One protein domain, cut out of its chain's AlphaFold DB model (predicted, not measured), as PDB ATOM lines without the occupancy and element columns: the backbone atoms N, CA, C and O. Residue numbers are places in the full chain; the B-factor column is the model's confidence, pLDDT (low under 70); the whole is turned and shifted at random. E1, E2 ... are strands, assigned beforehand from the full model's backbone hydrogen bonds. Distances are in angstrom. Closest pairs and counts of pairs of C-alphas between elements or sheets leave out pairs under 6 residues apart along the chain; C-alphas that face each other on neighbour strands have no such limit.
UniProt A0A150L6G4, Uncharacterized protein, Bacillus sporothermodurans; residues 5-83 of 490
ATOM      1  N   ILE A   5     -24.847 -24.821 -14.461       90.31
ATOM      2  CA  ILE A   5     -23.814 -23.986 -13.852       90.31
ATOM      3  C   ILE A   5     -23.442 -24.609 -12.509       90.31
ATOM      4  O   ILE A   5     -24.307 -25.039 -11.739       90.31
ATOM      5  N   GLN A   6     -22.147 -24.753 -12.271       91.25
ATOM      6  CA  GLN A   6     -21.581 -25.460 -11.129       91.25
ATOM      7  C   GLN A   6     -20.346 -24.707 -10.658       91.25
ATOM      8  O   GLN A   6     -19.583 -24.205 -11.481       91.25
ATOM      9  N   VAL A   7     -20.129 -24.634  -9.347       90.88
ATOM     10  CA  VAL A   7     -18.992 -23.892  -8.794       90.88
ATOM     11  C   VAL A   7     -18.124 -24.826  -7.978       90.88
ATOM     12  O   VAL A   7     -18.615 -25.561  -7.124       90.88
ATOM     13  N   TYR A   8     -16.822 -24.797  -8.242       88.88
ATOM     14  CA  TYR A   8     -15.826 -25.645  -7.598       88.88
ATOM     15  C   TYR A   8     -14.731 -24.800  -6.954       88.88
ATOM     16  O   TYR A   8     -14.384 -23.740  -7.473       88.88
ATOM     17  N   ASN A   9     -14.168 -25.281  -5.847       87.94
ATOM     18  CA  ASN A   9     -12.926 -24.735  -5.298       87.94
ATOM     19  C   ASN A   9     -11.682 -25.358  -5.967       87.94
ATOM     20  O   ASN A   9     -11.788 -26.288  -6.771       87.94
ATOM     21  N   ASP A  10     -10.506 -24.861  -5.591       80.44
ATOM     22  CA  ASP A  10      -9.172 -25.378  -5.931       80.44
ATOM     23  C   ASP A  10      -9.001 -26.901  -5.741       80.44
ATOM     24  O   ASP A  10      -8.372 -27.567  -6.560       80.44
ATOM     25  N   LYS A  11      -9.624 -27.479  -4.708       81.06
ATOM     26  CA  LYS A  11      -9.614 -28.924  -4.412       81.06
ATOM     27  C   LYS A  11     -10.627 -29.735  -5.229       81.06
ATOM     28  O   LYS A  11     -10.812 -30.923  -4.971       81.06
ATOM     29  N   GLY A  12     -11.339 -29.115  -6.173       81.69
ATOM     30  CA  GLY A  12     -12.355 -29.775  -6.998       81.69
ATOM     31  C   GLY A  12     -13.646 -30.137  -6.251       81.69
ATOM     32  O   GLY A  12     -14.474 -30.882  -6.777       81.69
ATOM     33  N   LYS A  13     -13.862 -29.610  -5.041       88.56
ATOM     34  CA  LYS A  13     -15.107 -29.777  -4.284       88.56
ATOM     35  C   LYS A  13     -16.149 -28.784  -4.791       88.56
ATOM     36  O   LYS A  13     -15.870 -27.594  -4.910       88.56
ATOM     37  N   ARG A  14     -17.368 -29.270  -5.040       91.00
ATOM     38  CA  ARG A  14     -18.517 -28.436  -5.415       91.00
ATOM     39  C   ARG A  14     -18.952 -27.554  -4.234       91.00
ATOM     40  O   ARG A  14     -19.172 -28.075  -3.139       91.00
ATOM     41  N   VAL A  15     -19.060 -26.245  -4.455       92.69
ATOM     42  CA  VAL A  15     -19.338 -25.215  -3.432       92.69
ATOM     43  C   VAL A  15     -20.587 -24.368  -3.715       92.69
ATOM     44  O   VAL A  15     -20.886 -23.454  -2.949       92.69
ATOM     45  N   ASP A  16     -21.341 -24.679  -4.771       92.19
ATOM     46  CA  ASP A  16     -22.676 -24.122  -5.006       92.19
ATOM     47  C   ASP A  16     -23.779 -24.895  -4.259       92.19
ATOM     48  O   ASP A  16     -23.600 -26.037  -3.824       92.19
ATOM     49  N   GLN A  17     -24.954 -24.273  -4.165       91.94
ATOM     50  CA  GLN A  17     -26.166 -24.814  -3.539       91.94
ATOM     51  C   GLN A  17     -26.861 -25.896  -4.384       91.94
ATOM     52  O   GLN A  17     -27.924 -26.388  -4.012       91.94
ATOM     53  N   LYS A  18     -26.283 -26.287  -5.528       89.69
ATOM     54  CA  LYS A  18     -26.836 -27.272  -6.472       89.69
ATOM     55  C   LYS A  18     -28.198 -26.903  -7.064       89.69
ATOM     56  O   LYS A  18     -28.914 -27.775  -7.544       89.69
ATOM     57  N   ASN A  19     -28.514 -25.616  -7.092       88.38
ATOM     58  CA  ASN A  19     -29.754 -25.041  -7.610       88.38
ATOM     59  C   ASN A  19     -29.536 -24.269  -8.923       88.38
ATOM     60  O   ASN A  19     -30.215 -23.278  -9.170       88.38
ATOM     61  N   GLY A  20     -28.571 -24.686  -9.748       86.94
ATOM     62  CA  GLY A  20     -28.313 -24.051 -11.041       86.94
ATOM     63  C   GLY A  20     -29.527 -24.138 -11.964       86.94
ATOM     64  O   GLY A  20     -30.008 -25.238 -12.235       86.94
ATOM     65  N   HIS A  21     -30.016 -22.995 -12.437       86.81
ATOM     66  CA  HIS A  21     -31.193 -22.915 -13.298       86.81
ATOM     67  C   HIS A  21     -31.146 -21.683 -14.207       86.81
ATOM     68  O   HIS A  21     -30.445 -20.709 -13.940       86.81
ATOM     69  N   VAL A  22     -31.889 -21.742 -15.314       85.31
ATOM     70  CA  VAL A  22     -32.128 -20.568 -16.164       85.31
ATOM     71  C   VAL A  22     -33.133 -19.671 -15.449       85.31
ATOM     72  O   VAL A  22     -34.166 -20.161 -14.983       85.31
ATOM     73  N   ASN A  23     -32.847 -18.377 -15.367       85.31
ATOM     74  CA  ASN A  23     -33.716 -17.415 -14.707       85.31
ATOM     75  C   ASN A  23     -35.107 -17.400 -15.372       85.31
ATOM     76  O   ASN A  23     -35.240 -17.282 -16.591       85.31
ATOM     77  N   ALA A  24     -36.165 -17.500 -14.563       82.25
ATOM     78  CA  ALA A  24     -37.535 -17.634 -15.062       82.25
ATOM     79  C   ALA A  24     -38.064 -16.382 -15.787       82.25
ATOM     80  O   ALA A  24     -38.983 -16.483 -16.599       82.25
ATOM     81  N   LYS A  25     -37.512 -15.200 -15.484       83.44
ATOM     82  CA  LYS A  25     -37.904 -13.923 -16.100       83.44
ATOM     83  C   LYS A  25     -37.028 -13.562 -17.295       83.44
ATOM     84  O   LYS A  25     -37.478 -12.814 -18.157       83.44
ATOM     85  N   ASN A  26     -35.798 -14.071 -17.342       77.50
ATOM     86  CA  ASN A  26     -34.864 -13.799 -18.421       77.50
ATOM     87  C   ASN A  26     -34.092 -15.060 -18.832       77.50
ATOM     88  O   ASN A  26     -33.145 -15.473 -18.167       77.50
ATOM     89  N   SER A  27     -34.444 -15.623 -19.988       74.62
ATOM     90  CA  SER A  27     -33.825 -16.844 -20.506       74.62
ATOM     91  C   SER A  27     -32.357 -16.692 -20.920       74.62
ATOM     92  O   SER A  27     -31.730 -17.693 -21.258       74.62
ATOM     93  N   THR A  28     -31.794 -15.477 -20.908       74.75
ATOM     94  CA  THR A  28     -30.364 -15.238 -21.169       74.75
ATOM     95  C   THR A  28     -29.497 -15.327 -19.912       74.75
ATOM     96  O   THR A  28     -28.284 -15.171 -20.012       74.75
ATOM     97  N   ILE A  29     -30.092 -15.536 -18.732       82.50
ATOM     98  CA  ILE A  29     -29.371 -15.608 -17.457       82.50
ATOM     99  C   ILE A  29     -29.403 -17.046 -16.940       82.50
ATOM    100  O   ILE A  29     -30.468 -17.649 -16.795       82.50
ATOM    101  N   LEU A  30     -28.223 -17.580 -16.640       86.31
ATOM    102  CA  LEU A  30     -28.029 -18.851 -15.950       86.31
ATOM    103  C   LEU A  30     -27.444 -18.550 -14.568       86.31
ATOM    104  O   LEU A  30     -26.367 -17.965 -14.477       86.31
ATOM    105  N   GLU A  31     -28.145 -18.931 -13.504       90.12
ATOM    106  CA  GLU A  31     -27.794 -18.544 -12.135       90.12
ATOM    107  C   GLU A  31     -27.744 -19.746 -11.184       90.12
ATOM    108  O   GLU A  31     -28.477 -20.727 -11.336       90.12
ATOM    109  N   CYS A  32     -26.857 -19.679 -10.188       91.25
ATOM    110  CA  CYS A  32     -26.838 -20.583  -9.042       91.25
ATOM    111  C   CYS A  32     -26.470 -19.838  -7.761       91.25
ATOM    112  O   CYS A  32     -25.739 -18.849  -7.779       91.25
ATOM    113  N   GLY A  33     -26.971 -20.335  -6.631       91.56
ATOM    114  CA  GLY A  33     -26.589 -19.836  -5.317       91.56
ATOM    115  C   GLY A  33     -25.249 -20.416  -4.867       91.56
ATOM    116  O   GLY A  33     -24.967 -21.598  -5.076       91.56
ATOM    117  N   LEU A  34     -24.442 -19.606  -4.186       91.62
ATOM    118  CA  LEU A  34     -23.219 -20.052  -3.513       91.62
ATOM    119  C   LEU A  34     -23.501 -20.425  -2.054       91.62
ATOM    120  O   LEU A  34     -24.408 -19.884  -1.415       91.62
ATOM    121  N   ASN A  35     -22.714 -21.350  -1.505       90.62
ATOM    122  CA  ASN A  35     -22.725 -21.589  -0.063       90.62
ATOM    123  C   ASN A  35     -22.191 -20.351   0.675       90.62
ATOM    124  O   ASN A  35     -21.273 -19.683   0.199       90.62
ATOM    125  N   SER A  36     -22.762 -20.028   1.835       85.00
ATOM    126  CA  SER A  36     -22.327 -18.871   2.620       85.00
ATOM    127  C   SER A  36     -20.917 -19.079   3.191       85.00
ATOM    128  O   SER A  36     -20.527 -20.200   3.515       85.00
ATOM    129  N   LYS A  37     -20.161 -17.978   3.342       85.38
ATOM    130  CA  LYS A  37     -18.811 -17.945   3.946       85.38
ATOM    131  C   LYS A  37     -17.777 -18.820   3.221       85.38
ATOM    132  O   LYS A  37     -17.081 -19.622   3.845       85.38
ATOM    133  N   LEU A  38     -17.662 -18.659   1.904       87.19
ATOM    134  CA  LEU A  38     -16.545 -19.245   1.163       87.19
ATOM    135  C   LEU A  38     -15.213 -18.652   1.670       87.19
ATOM    136  O   LEU A  38     -15.128 -17.431   1.807       87.19
ATOM    137  N   PRO A  39     -14.205 -19.483   2.001       87.44
ATOM    138  CA  PRO A  39     -12.897 -18.994   2.427       87.44
ATOM    139  C   PRO A  39     -12.182 -18.233   1.302       87.44
ATOM    140  O   PRO A  39     -12.537 -18.348   0.132       87.44
ATOM    141  N   ASN A  40     -11.132 -17.489   1.649       84.06
ATOM    142  CA  ASN A  40     -10.267 -16.900   0.631       84.06
ATOM    143  C   ASN A  40      -9.597 -18.015  -0.185       84.06
ATOM    144  O   ASN A  40      -9.123 -19.003   0.381       84.06
ATOM    145  N   GLY A  41      -9.557 -17.862  -1.505       78.81
ATOM    146  CA  GLY A  41      -9.020 -18.876  -2.403       78.81
ATOM    147  C   GLY A  41      -9.471 -18.707  -3.850       78.81
ATOM    148  O   GLY A  41     -10.209 -17.782  -4.193       78.81
ATOM    149  N   THR A  42      -9.009 -19.623  -4.700       78.88
ATOM    150  CA  THR A  42      -9.384 -19.682  -6.119       78.88
ATOM    151  C   THR A  42     -10.563 -20.625  -6.323       78.88
ATOM    152  O   THR A  42     -10.623 -21.724  -5.764       78.88
ATOM    153  N   TYR A  43     -11.487 -20.197  -7.170       84.44
ATOM    154  CA  TYR A  43     -12.703 -20.901  -7.524       84.44
ATOM    155  C   TYR A  43     -12.867 -20.941  -9.039       84.44
ATOM    156  O   TYR A  43     -12.257 -20.171  -9.778       84.44
ATOM    157  N   ARG A  44     -13.720 -21.846  -9.510       85.25
ATOM    158  CA  ARG A  44     -14.096 -21.924 -10.919       85.25
ATOM    159  C   ARG A  44     -15.583 -22.166 -11.084       85.25
ATOM    160  O   ARG A  44     -16.155 -23.034 -10.425       85.25
ATOM    161  N   ILE A  45     -16.184 -21.425 -11.999       88.00
ATOM    162  CA  ILE A  45     -17.547 -21.621 -12.473       88.00
ATOM    163  C   ILE A  45     -17.451 -22.477 -13.728       88.00
ATOM    164  O   ILE A  45     -16.944 -22.022 -14.748       88.00
ATOM    165  N   GLN A  46     -17.918 -23.715 -13.656       87.25
ATOM    166  CA  GLN A  46     -18.091 -24.574 -14.817       87.25
ATOM    167  C   GLN A  46     -19.525 -24.437 -15.307       87.25
ATOM    168  O   GLN A  46     -20.473 -24.672 -14.554       87.25
ATOM    169  N   TRP A  47     -19.686 -24.061 -16.568       86.56
ATOM    170  CA  TRP A  47     -20.993 -23.859 -17.168       86.56
ATOM    171  C   TRP A  47     -21.102 -24.591 -18.503       86.56
ATOM    172  O   TRP A  47     -20.127 -24.753 -19.235       86.56
ATOM    173  N   LYS A  48     -22.315 -25.045 -18.804       83.31
ATOM    174  CA  LYS A  48     -22.730 -25.578 -20.099       83.31
ATOM    175  C   LYS A  48     -24.078 -24.952 -20.420       83.31
ATOM    176  O   LYS A  48     -24.966 -24.946 -19.574       83.31
ATOM    177  N   ALA A  49     -24.233 -24.421 -21.620       80.56
ATOM    178  CA  ALA A  49     -25.490 -23.873 -22.096       80.56
ATOM    179  C   ALA A  49     -25.693 -24.240 -23.564       80.56
ATOM    180  O   ALA A  49     -24.736 -24.433 -24.307       80.56
ATOM    181  N   VAL A  50     -26.944 -24.334 -23.983       74.06
ATOM    182  CA  VAL A  50     -27.316 -24.525 -25.383       74.06
ATOM    183  C   VAL A  50     -27.843 -23.197 -25.886       74.06
ATOM    184  O   VAL A  50     -28.836 -22.682 -25.371       74.06
ATOM    185  N   SER A  51     -27.133 -22.616 -26.846       70.44
ATOM    186  CA  SER A  51     -27.507 -21.338 -27.441       70.44
ATOM    187  C   SER A  51     -28.786 -21.483 -28.284       70.44
ATOM    188  O   SER A  51     -29.195 -22.586 -28.653       70.44
ATOM    189  N   ASN A  52     -29.443 -20.362 -28.594       67.50
ATOM    190  CA  ASN A  52     -30.669 -20.335 -29.405       67.50
ATOM    191  C   ASN A  52     -30.468 -20.904 -30.822       67.50
ATOM    192  O   ASN A  52     -31.418 -21.381 -31.440       67.50
ATOM    193  N   ASP A  53     -29.236 -20.872 -31.331       63.28
ATOM    194  CA  ASP A  53     -28.830 -21.482 -32.603       63.28
ATOM    195  C   ASP A  53     -28.641 -23.014 -32.511       63.28
ATOM    196  O   ASP A  53     -28.364 -23.682 -33.509       63.28
ATOM    197  N   GLY A  54     -28.827 -23.575 -31.315       63.81
ATOM    198  CA  GLY A  54     -28.777 -24.995 -31.005       63.81
ATOM    199  C   GLY A  54     -27.411 -25.481 -30.533       63.81
ATOM    200  O   GLY A  54     -27.340 -26.554 -29.946       63.81
ATOM    201  N   HIS A  55     -26.317 -24.746 -30.735       69.25
ATOM    202  CA  HIS A  55     -25.002 -25.288 -30.393       69.25
ATOM    203  C   HIS A  55     -24.762 -25.282 -28.880       69.25
ATOM    204  O   HIS A  55     -25.026 -24.273 -28.214       69.25
ATOM    205  N   PRO A  56     -24.229 -26.384 -28.319       71.31
ATOM    206  CA  PRO A  56     -23.737 -26.374 -26.960       71.31
ATOM    207  C   PRO A  56     -22.481 -25.506 -26.900       71.31
ATOM    208  O   PRO A  56     -21.559 -25.640 -27.704       71.31
ATOM    209  N   VAL A  57     -22.453 -24.636 -25.910       72.31
ATOM    210  CA  VAL A  57     -21.297 -23.851 -25.508       72.31
ATOM    211  C   VAL A  57     -21.004 -24.185 -24.057       72.31
ATOM    212  O   VAL A  57     -21.911 -24.327 -23.233       72.31
ATOM    213  N   GLN A  58     -19.733 -24.374 -23.745       77.19
ATOM    214  CA  GLN A  58     -19.307 -24.678 -22.390       77.19
ATOM    215  C   GLN A  58     -18.037 -23.920 -22.073       77.19
ATOM    216  O   GLN A  58     -17.220 -23.643 -22.955       77.19
ATOM    217  N   GLY A  59     -17.859 -23.622 -20.797       74.94
ATOM    218  CA  GLY A  59     -16.665 -22.939 -20.370       74.94
ATOM    219  C   GLY A  59     -16.400 -23.041 -18.887       74.94
ATOM    220  O   GLY A  59     -17.218 -23.517 -18.091       74.94
ATOM    221  N   VAL A  60     -15.210 -22.576 -18.537       76.94
ATOM    222  CA  VAL A  60     -14.762 -22.424 -17.163       76.94
ATOM    223  C   VAL A  60     -14.383 -20.967 -16.944       76.94
ATOM    224  O   VAL A  60     -13.494 -20.457 -17.621       76.94
ATOM    225  N   ILE A  61     -15.045 -20.311 -15.994       79.00
ATOM    226  CA  ILE A  61     -14.712 -18.951 -15.562       79.00
ATOM    227  C   ILE A  61     -14.016 -19.060 -14.200       79.00
ATOM    228  O   ILE A  61     -14.679 -19.383 -13.207       79.00
ATOM    229  N   PRO A  62     -12.691 -18.865 -14.121       76.44
ATOM    230  CA  PRO A  62     -11.995 -18.783 -12.846       76.44
ATOM    231  C   PRO A  62     -12.311 -17.450 -12.153       76.44
ATOM    232  O   PRO A  62     -12.454 -16.420 -12.808       76.44
ATOM    233  N   PHE A  63     -12.400 -17.463 -10.827       77.31
ATOM    234  CA  PHE A  63     -12.499 -16.253 -10.011       77.31
ATOM    235  C   PHE A  63     -11.828 -16.470  -8.653       77.31
ATOM    236  O   PHE A  63     -11.537 -17.602  -8.262       77.31
ATOM    237  N   GLN A  64     -11.583 -15.388  -7.923       77.06
ATOM    238  CA  GLN A  64     -10.905 -15.420  -6.632       77.06
ATOM    239  C   GLN A  64     -11.718 -14.679  -5.570       77.06
ATOM    240  O   GLN A  64     -12.404 -13.703  -5.862       77.06
ATOM    241  N   ILE A  65     -11.628 -15.156  -4.328       81.94
ATOM    242  CA  ILE A  65     -12.130 -14.471  -3.133       81.94
ATOM    243  C   ILE A  65     -10.916 -14.151  -2.242       81.94
ATOM    244  O   ILE A  65     -10.159 -15.060  -1.901       81.94
ATOM    245  N   GLY A  66     -10.718 -12.882  -1.864       77.06
ATOM    246  CA  GLY A  66      -9.576 -12.405  -1.053       77.06
ATOM    247  C   GLY A  66      -8.332 -11.977  -1.861       77.06
ATOM    248  O   GLY A  66      -8.271 -12.205  -3.066       77.06
ATOM    249  N   SER A  67      -7.334 -11.353  -1.210       62.66
ATOM    250  CA  SER A  67      -6.185 -10.684  -1.859       62.66
ATOM    251  C   SER A  67      -4.872 -11.504  -1.948       62.66
ATOM    252  O   SER A  67      -4.391 -12.067  -0.964       62.66
ATOM    253  N   ASP A  68      -4.327 -11.541  -3.172       53.56
ATOM    254  CA  ASP A  68      -2.972 -11.754  -3.746       53.56
ATOM    255  C   ASP A  68      -1.797 -12.505  -3.077       53.56
ATOM    256  O   ASP A  68      -0.827 -12.780  -3.782       53.56
ATOM    257  N   SER A  69      -1.823 -12.946  -1.817       43.25
ATOM    258  CA  SER A  69      -0.621 -13.586  -1.219       43.25
ATOM    259  C   SER A  69      -0.608 -15.121  -1.218       43.25
ATOM    260  O   SER A  69       0.361 -15.718  -0.755       43.25
ATOM    261  N   ALA A  70      -1.658 -15.793  -1.705       38.47
ATOM    262  CA  ALA A  70      -1.832 -17.240  -1.496       38.47
ATOM    263  C   ALA A  70      -1.660 -18.130  -2.742       38.47
ATOM    264  O   ALA A  70      -1.805 -19.345  -2.629       38.47
ATOM    265  N   VAL A  71      -1.360 -17.583  -3.926       46.22
ATOM    266  CA  VAL A  71      -1.310 -18.385  -5.163       46.22
ATOM    267  C   VAL A  71      -0.008 -18.143  -5.925       46.22
ATOM    268  O   VAL A  71      -0.001 -17.569  -7.009       46.22
ATOM    269  N   GLN A  72       1.110 -18.596  -5.351       42.47
ATOM    270  CA  GLN A  72       2.335 -18.853  -6.119       42.47
ATOM    271  C   GLN A  72       2.443 -20.309  -6.616       42.47
ATOM    272  O   GLN A  72       3.220 -20.544  -7.529       42.47
ATOM    273  N   ASP A  73       1.624 -21.254  -6.124       38.81
ATOM    274  CA  ASP A  73       1.827 -22.696  -6.398       38.81
ATOM    275  C   ASP A  73       0.554 -23.522  -6.708       38.81
ATOM    276  O   ASP A  73       0.546 -24.750  -6.632       38.81
ATOM    277  N   GLY A  74      -0.554 -22.887  -7.098       41.31
ATOM    278  CA  GLY A  74      -1.755 -23.609  -7.540       41.31
ATOM    279  C   GLY A  74      -1.755 -23.832  -9.051       41.31
ATOM    280  O   GLY A  74      -1.617 -22.866  -9.799       41.31
ATOM    281  N   THR A  75      -1.960 -25.070  -9.520       43.16
ATOM    282  CA  THR A  75      -2.249 -25.388 -10.934       43.16
ATOM    283  C   THR A  75      -3.252 -24.384 -11.499       43.16
ATOM    284  O   THR A  75      -4.424 -24.406 -11.115       43.16
ATOM    285  N   ALA A  76      -2.785 -23.487 -12.372       49.31
ATOM    286  CA  ALA A  76      -3.605 -22.441 -12.962       49.31
ATOM    287  C   ALA A  76      -4.818 -23.086 -13.645       49.31
ATOM    288  O   ALA A  76      -4.669 -23.828 -14.614       49.31
ATOM    289  N   ILE A  77      -6.017 -22.833 -13.120       54.38
ATOM    290  CA  ILE A  77      -7.251 -23.256 -13.775       54.38
ATOM    291  C   ILE A  77      -7.383 -22.370 -15.011       54.38
ATOM    292  O   ILE A  77      -7.697 -21.186 -14.902       54.38
ATOM    293  N   GLU A  78      -7.074 -22.925 -16.180       56.88
ATOM    294  CA  GLU A  78      -7.224 -22.199 -17.433       56.88
ATOM    295  C   GLU A  78      -8.701 -21.886 -17.659       56.88
ATOM    296  O   GLU A  78      -9.558 -22.775 -17.644       56.88
ATOM    297  N   ALA A  79      -8.989 -20.603 -17.869       57.12
ATOM    298  CA  ALA A  79     -10.238 -20.214 -18.486       57.12
ATOM    299  C   ALA A  79     -10.238 -20.807 -19.891       57.12
ATOM    300  O   ALA A  79      -9.439 -20.421 -20.743       57.12
ATOM    301  N   LYS A  80     -11.081 -21.812 -20.091       60.50
ATOM    302  CA  LYS A  80     -11.255 -22.461 -21.378       60.50
ATOM    303  C   LYS A  80     -12.729 -22.419 -21.695       60.50
ATOM    304  O   LYS A  80     -13.524 -23.064 -21.013       60.50
ATOM    305  N   SER A  81     -13.073 -21.647 -22.707       57.16
ATOM    306  CA  SER A  81     -14.355 -21.740 -23.383       57.16
ATOM    307  C   SER A  81     -14.129 -22.590 -24.626       57.16
ATOM    308  O   SER A  81     -13.298 -22.263 -25.468       57.16
ATOM    309  N   GLU A  82     -14.816 -23.722 -24.724       59.91
ATOM    310  CA  GLU A  82     -14.752 -24.562 -25.917       59.91
ATOM    311  C   GLU A  82     -15.979 -24.271 -26.776       59.91
ATOM    312  O   GLU A  82     -17.111 -24.608 -26.418       59.91
ATOM    313  N   GLY A  83     -15.745 -23.620 -27.916       58.19
ATOM    314  CA  GLY A  83     -16.710 -23.563 -29.005       58.19
ATOM    315  C   GLY A  83     -16.745 -24.890 -29.763       58.19
ATOM    316  O   GLY A  83     -15.758 -25.626 -29.827       58.19
TER     317      GLY A  83
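AT A GLANCE: This is residues 5 to 83 of the 490 residues of an uncharacterized protein of Bacillus sporothermodurans (UniProt A0A150L6G4). Little regular structure: a thin, twisted three-stranded sheet, the long hairpin E2-E3 with short E1 along E2, edged by long loops. The 79 printed residues hold strands E1, E2, E3 in that order, 25 residues, with no named helix; the class is all strand. The sheet, E1 - E2 - E3, is antiparallel, a meander, each strand the neighbour of the one before. The whole is only just loose, close to compact, radius of gyration of the C-alphas 14.0 A, spanning 42 by 28 by 19 A.

HOW THE PARTS SIT: E1, residues 5 to 9, and E2, residues 41 to 50, form a hairpin at 161 degrees; N 6 and O 46 are 2.8 A apart, within hydrogen-bond range. E2 and E3, residues 56 to 65, form another at 162 degrees, with N 43 and O 63 at 2.8 A. Residues 81 to 82 pair antiparallel with 58 to 59 of E3.

IN THESE COORDINATES: E1 begins at C-alpha 5 (-23.814, -23.986, -13.852). E2 is 29.9 A long; E3, 29.1 A, ends at C-alpha 65 (-12.130, -14.471, -3.133).

THE WHOLE: The printed part has no cut. The E1 to E2 link is long, 31 residues. pLDDT is under 70 at residues 52 to 55 and 67 to 83.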